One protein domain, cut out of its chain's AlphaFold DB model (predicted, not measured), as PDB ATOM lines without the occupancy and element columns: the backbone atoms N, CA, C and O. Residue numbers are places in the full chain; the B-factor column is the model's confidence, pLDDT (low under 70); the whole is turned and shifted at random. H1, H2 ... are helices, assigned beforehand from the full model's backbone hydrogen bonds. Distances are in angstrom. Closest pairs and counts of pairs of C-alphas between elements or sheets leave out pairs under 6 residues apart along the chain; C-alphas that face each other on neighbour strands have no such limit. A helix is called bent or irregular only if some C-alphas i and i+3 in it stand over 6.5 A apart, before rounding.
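What this domain is: This is residues 44 to 107 of the 107 residues of the protein "Anti-sigma-28 factor" of Salinivibrio kushneri (UniProt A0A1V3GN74). Three helices are strung out as a flat, open hook: H1 is a long arm, H2 follows beyond it, and the chain then turns so that H3 folds back, with an open gap between H2 and H3. No helix packs on another, and there is no common core. The printed part has 64 residues, with the named helices H1, H2 and H3 in that order and no named strand; the class is all helix. The whole is extended, with a radius of gyration of the C-alphas of 20.8 A and spans of 63 by 34 by 9 A.

How they stand to each other: H1, residues 44 to 65, touches no helix. A tight link of 5 residues joins it to H2, residues 71 to 82, yet H1 and H2 are apart, with no C-alpha of the one within 8 A of the other. A short link of 7 residues leads from H2 to H3, residues 90 to 105, and these two are apart as well. H1 and H3 are also apart. In H1, H2 and H3 every O i to N i+4 pair is within hydrogen-bond range.

Where its parts are: H1 begins at C-alpha 44, (173.372, 301.391, 187.148), and measures 31.9 A from first to last C-alpha. H2 begins at C-alpha 71, (196.536, 323.717, 215.777), and measures 16.4 A. H3 measures 22.6 A and ends at C-alpha 105, (217.240, 322.186, 197.700). None of the three is bent.

The domain as a whole: The C-alphas of Asp 44 and Pro 90, the two farthest apart, are 62.9 A from each other. Residues 44 to 75, 79 to 84 and 87 to 107 stand free. The printed part has no cut and no long link. Its mean pLDDT is 85.8; residues 44 to 49 and residue 107, the chain's last, are under 70.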
ATOM      1  N   ASP A  44     173.148 301.865 185.769       59.94
ATOM      2  CA  ASP A  44     173.372 301.391 187.148       59.94
ATOM      3  C   ASP A  44     174.845 301.519 187.580       59.94
ATOM      4  O   ASP A  44     175.139 301.969 188.690       59.94
ATOM      5  N   ASP A  45     175.788 301.210 186.685       61.34
ATOM      6  CA  ASP A  45     177.215 301.412 186.960       61.34
ATOM      7  C   ASP A  45     177.577 302.902 187.058       61.34
ATOM      8  O   ASP A  45     178.429 303.272 187.866       61.34
ATOM      9  N   ALA A  46     176.906 303.788 186.311       62.50
ATOM     10  CA  ALA A  46     177.147 305.230 186.393       62.50
ATOM     11  C   ALA A  46     176.721 305.831 187.741       62.50
ATOM     12  O   ALA A  46     177.432 306.685 188.274       62.50
ATOM     13  N   VAL A  47     175.596 305.394 188.322       67.31
ATOM     14  CA  VAL A  47     175.163 305.889 189.643       67.31
ATOM     15  C   VAL A  47     176.041 305.355 190.770       67.31
ATOM     16  O   VAL A  47     176.346 306.106 191.695       67.31
ATOM     17  N   SER A  48     176.507 304.107 190.666       68.81
ATOM     18  CA  SER A  48     177.463 303.524 191.610       68.81
ATOM     19  C   SER A  48     178.814 304.240 191.524       68.81
ATOM     20  O   SER A  48     179.321 304.733 192.525       68.81
ATOM     21  N   LEU A  49     179.370 304.433 190.324       67.19
ATOM     22  CA  LEU A  49     180.634 305.156 190.165       67.19
ATOM     23  C   LEU A  49     180.533 306.608 190.667       67.19
ATOM     24  O   LEU A  49     181.438 307.077 191.346       67.19
ATOM     25  N   SER A  50     179.406 307.285 190.418       74.38
ATOM     26  CA  SER A  50     179.126 308.634 190.934       74.38
ATOM     27  C   SER A  50     179.094 308.689 192.467       74.38
ATOM     28  O   SER A  50     179.661 309.605 193.064       74.38
ATOM     29  N   GLN A  51     178.499 307.694 193.132       74.31
ATOM     30  CA  GLN A  51     178.501 307.601 194.598       74.31
ATOM     31  C   GLN A  51     179.920 307.418 195.151       74.31
ATOM     32  O   GLN A  51     180.292 308.079 196.122       74.31
ATOM     33  N   GLN A  52     180.743 306.600 194.494       75.50
ATOM     34  CA  GLN A  52     182.144 306.402 194.866       75.50
ATOM     35  C   GLN A  52     182.967 307.680 194.631       75.50
ATOM     36  O   GLN A  52     183.757 308.066 195.495       75.50
ATOM     37  N   SER A  53     182.739 308.391 193.523       76.25
ATOM     38  CA  SER A  53     183.369 309.687 193.244       76.25
ATOM     39  C   SER A  53     183.017 310.739 194.297       76.25
ATOM     40  O   SER A  53     183.910 311.422 194.786       76.25
ATOM     41  N   GLN A  54     181.762 310.806 194.756       79.81
ATOM     42  CA  GLN A  54     181.356 311.728 195.825       79.81
ATOM     43  C   GLN A  54     182.087 311.476 197.152       79.81
ATOM     44  O   GLN A  54     182.304 312.412 197.925       79.81
ATOM     45  N   VAL A  55     182.447 310.225 197.457       81.12
ATOM     46  CA  VAL A  55     183.237 309.890 198.655       81.12
ATOM     47  C   VAL A  55     184.672 310.391 198.508       81.12
ATOM     48  O   VAL A  55     185.207 310.978 199.451       81.12
ATOM     49  N   ILE A  56     185.269 310.218 197.326       82.38
ATOM     50  CA  ILE A  56     186.615 310.713 197.014       82.38
ATOM     51  C   ILE A  56     186.646 312.246 197.058       82.38
ATOM     52  O   ILE A  56     187.525 312.816 197.701       82.38
ATOM     53  N   ASP A  57     185.653 312.920 196.480       80.75
ATOM     54  CA  ASP A  57     185.551 314.384 196.494       80.75
ATOM     55  C   ASP A  57     185.416 314.940 197.916       80.75
ATOM     56  O   ASP A  57     186.104 315.894 198.285       80.75
ATOM     57  N   LYS A  58     184.594 314.303 198.760       81.56
ATOM     58  CA  LYS A  58     184.464 314.671 200.180       81.56
ATOM     59  C   LYS A  58     185.757 314.441 200.956       81.56
ATOM     60  O   LYS A  58     186.073 315.229 201.847       81.56
ATOM     61  N   MET A  59     186.498 313.376 200.653       80.19
ATOM     62  CA  MET A  59     187.790 313.105 201.282       80.19
ATOM     63  C   MET A  59     188.842 314.132 200.850       80.19
ATOM     64  O   MET A  59     189.533 314.674 201.707       80.19
ATOM     65  N   ASN A  60     188.909 314.468 199.559       76.44
ATOM     66  CA  ASN A  60     189.778 315.524 199.037       76.44
ATOM     67  C   ASN A  60     189.445 316.888 199.653       76.44
ATOM     68  O   ASN A  60     190.348 317.599 200.080       76.44
ATOM     69  N   GLN A  61     188.161 317.235 199.790       78.81
ATOM     70  CA  GLN A  61     187.741 318.451 200.496       78.81
ATOM     71  C   GLN A  61     188.120 318.441 201.979       78.81
ATOM     72  O   GLN A  61     188.512 319.475 202.515       78.81
ATOM     73  N   LYS A  62     188.016 317.293 202.657       71.50
ATOM     74  CA  LYS A  62     188.461 317.161 204.051       71.50
ATOM     75  C   LYS A  62     189.970 317.336 204.180       71.50
ATOM     76  O   LYS A  62     190.397 318.141 204.990       71.50
ATOM     77  N   MET A  63     190.757 316.684 203.330       73.31
ATOM     78  CA  MET A  63     192.211 316.869 203.300       73.31
ATOM     79  C   MET A  63     192.610 318.309 202.952       73.31
ATOM     80  O   MET A  63     193.578 318.820 203.495       73.31
ATOM     81  N   ALA A  64     191.846 318.990 202.093       70.50
ATOM     82  CA  ALA A  64     192.074 320.396 201.763       70.50
ATOM     83  C   ALA A  64     191.652 321.374 202.877       70.50
ATOM     84  O   ALA A  64     192.106 322.516 202.889       70.50
ATOM     85  N   SER A  65     190.757 320.962 203.781       71.31
ATOM     86  CA  SER A  65     190.263 321.796 204.889       71.31
ATOM     87  C   SER A  65     190.955 321.509 206.218       71.31
ATOM     88  O   SER A  65     190.884 322.338 207.127       71.31
ATOM     89  N   GLU A  66     191.635 320.371 206.339       72.44
ATOM     90  CA  GLU A  66     192.444 320.045 207.501       72.44
ATOM     91  C   GLU A  66     193.800 320.761 207.399       72.44
ATOM     92  O   GLU A  66     194.492 320.658 206.382       72.44
ATOM     93  N   PRO A  67     194.189 321.547 208.414       74.12
ATOM     94  CA  PRO A  67     195.462 322.243 208.383       74.12
ATOM     95  C   PRO A  67     196.612 321.230 208.368       74.12
ATOM     96  O   PRO A  67     196.660 320.313 209.181       74.12
ATOM     97  N   TYR A  68     197.602 321.456 207.500       80.94
ATOM     98  CA  TYR A  68     198.854 320.681 207.463       80.94
ATOM     99  C   TYR A  68     199.701 320.828 208.751       80.94
ATOM    100  O   TYR A  68     200.769 320.240 208.896       80.94
ATOM    101  N   PHE A  69     199.243 321.641 209.700       86.38
ATOM    102  CA  PHE A  69     199.918 321.945 210.951       86.38
ATOM    103  C   PHE A  69     199.034 321.602 212.153       86.38
ATOM    104  O   PHE A  69     197.808 321.656 212.099       86.38
ATOM    105  N   ASP A  70     199.679 321.308 213.278       90.69
ATOM    106  CA  ASP A  70     199.007 321.035 214.546       90.69
ATOM    107  C   ASP A  70     198.512 322.338 215.201       90.69
ATOM    108  O   ASP A  70     199.296 323.129 215.740       90.69
ATOM    109  N   SER A  71     197.195 322.555 215.167       91.12
ATOM    110  CA  SER A  71     196.536 323.717 215.777       91.12
ATOM    111  C   SER A  71     196.759 323.818 217.291       91.12
ATOM    112  O   SER A  71     196.963 324.921 217.799       91.12
ATOM    113  N   ALA A  72     196.778 322.696 218.021       93.06
ATOM    114  CA  ALA A  72     196.964 322.704 219.473       93.06
ATOM    115  C   ALA A  72     198.376 323.176 219.839       93.06
ATOM    116  O   ALA A  72     198.556 324.005 220.738       93.06
ATOM    117  N   LYS A  73     199.380 322.721 219.083       94.25
ATOM    118  CA  LYS A  73     200.763 323.190 219.217       94.25
ATOM    119  C   LYS A  73     200.886 324.684 218.923       94.25
ATOM    120  O   LYS A  73     201.580 325.396 219.649       94.25
ATOM    121  N   VAL A  74     200.216 325.176 217.881       94.06
ATOM    122  CA  VAL A  74     200.216 326.604 217.532       94.06
ATOM    123  C   VAL A  74     199.635 327.444 218.669       94.06
ATOM    124  O   VAL A  74     200.235 328.450 219.051       94.06
ATOM    125  N   ASP A  75     198.508 327.037 219.244       95.38
ATOM    126  CA  ASP A  75     197.871 327.792 220.322       95.38
ATOM    127  C   ASP A  75     198.706 327.792 221.606       95.38
ATOM    128  O   ASP A  75     198.844 328.838 222.246       95.38
ATOM    129  N   GLN A  76     199.368 326.678 221.928       94.81
ATOM    130  CA  GLN A  76     200.335 326.624 223.025       94.81
ATOM    131  C   GLN A  76     201.503 327.600 222.807       94.81
ATOM    132  O   GLN A  76     201.883 328.329 223.726       94.81
ATOM    133  N   ILE A  77     202.065 327.651 221.594       94.94
ATOM    134  CA  ILE A  77     203.161 328.573 221.259       94.94
ATOM    135  C   ILE A  77     202.688 330.028 221.353       94.94
ATOM    136  O   ILE A  77     203.371 330.847 221.967       94.94
ATOM    137  N   LYS A  78     201.505 330.360 220.817       95.88
ATOM    138  CA  LYS A  78     200.916 331.707 220.933       95.88
ATOM    139  C   LYS A  78     200.768 332.134 222.392       95.88
ATOM    140  O   LYS A  78     201.127 333.259 222.738       95.88
ATOM    141  N   GLN A  79     200.268 331.248 223.255       96.88
ATOM    142  CA  GLN A  79     200.142 331.523 224.687       96.88
ATOM    143  C   GLN A  79     201.508 331.754 225.340       96.88
ATOM    144  O   GLN A  79     201.663 332.727 226.077       96.88
ATOM    145  N   ALA A  80     202.504 330.915 225.034       95.94
ATOM    146  CA  ALA A  80     203.865 331.057 225.549       95.94
ATOM    147  C   ALA A  80     204.536 332.371 225.105       95.94
ATOM    148  O   ALA A  80     205.310 332.966 225.854       95.94
ATOM    149  N   ILE A  81     204.246 332.848 223.892       95.31
ATOM    150  CA  ILE A  81     204.731 334.147 223.408       95.31
ATOM    151  C   ILE A  81     204.022 335.283 224.154       95.31
ATOM    152  O   ILE A  81     204.686 336.176 224.674       95.31
ATOM    153  N   SER A  82     202.692 335.224 224.259       96.06
ATOM    154  CA  SER A  82     201.876 336.251 224.924       96.06
ATOM    155  C   SER A  82     202.233 336.429 226.403       96.06
ATOM    156  O   SER A  82     202.333 337.550 226.894       96.06
ATOM    157  N   ASN A  83     202.493 335.330 227.116       96.12
ATOM    158  CA  ASN A  83     202.890 335.369 228.524       96.12
ATOM    159  C   ASN A  83     204.409 335.559 228.742       96.12
ATOM    160  O   ASN A  83     204.857 335.589 229.887       96.12
ATOM    161  N   GLY A  84     205.211 335.667 227.673       94.62
ATOM    162  CA  GLY A  84     206.660 335.903 227.733       94.62
ATOM    163  C   GLY A  84     207.521 334.705 228.166       94.62
ATOM    164  O   GLY A  84     208.733 334.854 228.368       94.62
ATOM    165  N   SER A  85     206.928 333.517 228.310       94.75
ATOM    166  CA  SER A  85     207.645 332.285 228.672       94.75
ATOM    167  C   SER A  85     208.313 331.594 227.481       94.75
ATOM    168  O   SER A  85     209.196 330.761 227.673       94.75
ATOM    169  N   TYR A  86     207.958 331.970 226.250       94.56
ATOM    170  CA  TYR A  86     208.642 331.498 225.053       94.56
ATOM    171  C   TYR A  86     210.075 332.039 225.001       94.56
ATOM    172  O   TYR A  86     210.303 333.251 225.015       94.56
ATOM    173  N   LYS A  87     211.052 331.132 224.933       94.44
ATOM    174  CA  LYS A  87     212.470 331.458 224.759       94.44
ATOM    175  C   LYS A  87     212.943 330.940 223.413       94.44
ATOM    176  O   LYS A  87     212.743 329.770 223.090       94.44
ATOM    177  N   VAL A  88     213.575 331.826 222.650       93.19
ATOM    178  CA  VAL A  88     214.245 331.452 221.408       93.19
ATOM    179  C   VAL A  88     215.521 330.712 221.777       93.19
ATOM    180  O   VAL A  88     216.346 331.225 222.528       93.19
ATOM    181  N   ASP A  89     215.646 329.505 221.251       95.88
ATOM    182  CA  ASP A  89     216.840 328.676 221.341       95.88
ATOM    183  C   ASP A  89     217.633 328.875 220.034       95.88
ATOM    184  O   ASP A  89     217.148 328.455 218.974       95.88
ATOM    185  N   PRO A  90     218.787 329.574 220.066       96.38
ATOM    186  CA  PRO A  90     219.553 329.887 218.862       96.38
ATOM    187  C   PRO A  90     220.021 328.643 218.105       96.38
ATOM    188  O   PRO A  90     219.993 328.639 216.875       96.38
ATOM    189  N   ASP A  91     220.384 327.578 218.822       96.50
ATOM    190  CA  ASP A  91     220.880 326.340 218.220       96.50
ATOM    191  C   ASP A  91     219.752 325.622 217.473       96.50
ATOM    192  O   ASP A  91     219.917 325.203 216.324       96.50
ATOM    193  N   LYS A  92     218.558 325.548 218.078       95.69
ATOM    194  CA  LYS A  92     217.369 325.004 217.398       95.69
ATOM    195  C   LYS A  92     216.943 325.853 216.212       95.69
ATOM    196  O   LYS A  92     216.510 325.299 215.205       95.69
ATOM    197  N   LEU A  93     217.029 327.177 216.327       95.81
ATOM    198  CA  LEU A  93     216.690 328.071 215.225       95.81
ATOM    199  C   LEU A  93     217.624 327.835 214.034       95.81
ATOM    200  O   LEU A  93     217.136 327.616 212.927       95.81
ATOM    201  N   ALA A  94     218.936 327.799 214.270       96.88
ATOM    202  CA  ALA A  94     219.925 327.521 213.235       96.88
ATOM    203  C   ALA A  94     219.714 326.138 212.600       96.88
ATOM    204  O   ALA A  94     219.677 326.023 211.377       96.88
ATOM    205  N   ALA A  95     219.491 325.100 213.413       96.75
ATOM    206  CA  ALA A  95     219.224 323.751 212.916       96.75
ATOM    207  C   ALA A  95     217.954 323.684 212.050       96.75
ATOM    208  O   ALA A  95     217.955 323.039 211.002       96.75
ATOM    209  N   ASN A  96     216.878 324.366 212.453       95.38
ATOM    210  CA  ASN A  96     215.638 324.417 211.677       95.38
ATOM    211  C   ASN A  96     215.809 325.189 210.365       95.38
ATOM    212  O   ASN A  96     215.259 324.765 209.355       95.38
ATOM    213  N   MET A  97     216.583 326.279 210.366       96.00
ATOM    214  CA  MET A  97     216.917 327.014 209.142       96.00
ATOM    215  C   MET A  97     217.707 326.137 208.169       96.00
ATOM    216  O   MET A  97     217.325 326.027 207.013       96.00
ATOM    217  N   MET A  98     218.747 325.438 208.637       96.12
ATOM    218  CA  MET A  98     219.519 324.522 207.784       96.12
ATOM    219  C   MET A  98     218.654 323.404 207.195       96.12
ATOM    220  O   MET A  98     218.796 323.075 206.022       96.12
ATOM    221  N   ARG A  99     217.749 322.827 207.998       95.81
ATOM    222  CA  ARG A  99     216.799 321.809 207.527       95.81
ATOM    223  C   ARG A  99     215.865 322.361 206.455       95.81
ATOM    224  O   ARG A  99     215.697 321.715 205.435       95.81
ATOM    225  N   PHE A 100     215.319 323.556 206.666       95.88
ATOM    226  CA  PHE A 100     214.444 324.208 205.696       95.88
ATOM    227  C   PHE A 100     215.145 324.444 204.350       95.88
ATOM    228  O   PHE A 100     214.595 324.091 203.312       95.88
ATOM    229  N   GLU A 101     216.376 324.964 204.365       94.06
ATOM    230  CA  GLU A 101     217.168 325.139 203.139       94.06
ATOM    231  C   GLU A 101     217.493 323.796 202.465       94.06
ATOM    232  O   GLU A 101     217.475 323.694 201.242       94.06
ATOM    233  N   ASN A 102     217.777 322.746 203.241       94.50
ATOM    234  CA  ASN A 102     218.033 321.415 202.692       94.50
ATOM    235  C   ASN A 102     216.792 320.821 202.008       94.50
ATOM    236  O   ASN A 102     216.900 320.325 200.894       94.50
ATOM    237  N   ASP A 103     215.626 320.907 202.652       93.06
ATOM    238  CA  ASP A 103     214.366 320.393 202.107       93.06
ATOM    239  C   ASP A 103     213.960 321.148 200.824       93.06
ATOM    240  O   ASP A 103     213.446 320.543 199.884       93.06
ATOM    241  N   LEU A 104     214.235 322.459 200.755       93.69
ATOM    242  CA  LEU A 104     214.030 323.264 199.545       93.69
ATOM    243  C   LEU A 104     214.988 322.901 198.405       93.69
ATOM    244  O   LEU A 104     214.590 322.984 197.249       93.69
ATOM    245  N   ASN A 105     216.236 322.537 198.710       91.19
ATOM    246  CA  ASN A 105     217.240 322.186 197.700       91.19
ATOM    247  C   ASN A 105     217.091 320.753 197.157       91.19
ATOM    248  O   ASN A 105     217.624 320.463 196.088       91.19
ATOM    249  N   ASP A 106     216.425 319.862 197.898       79.75
ATOM    250  CA  ASP A 106     216.140 318.470 197.499       79.75
ATOM    251  C   ASP A 106     214.803 318.324 196.733       79.75
ATOM    252  O   ASP A 106     214.484 317.245 196.232       79.75
ATOM    253  N   SER A 107     214.015 319.405 196.646       63.66
ATOM    254  CA  SER A 107     212.733 319.475 195.921       63.66
ATOM    255  C   SER A 107     212.896 319.988 194.490       63.66
ATOM    256  O   SER A 107     212.116 319.535 193.620       63.66
TER     257      SER A 107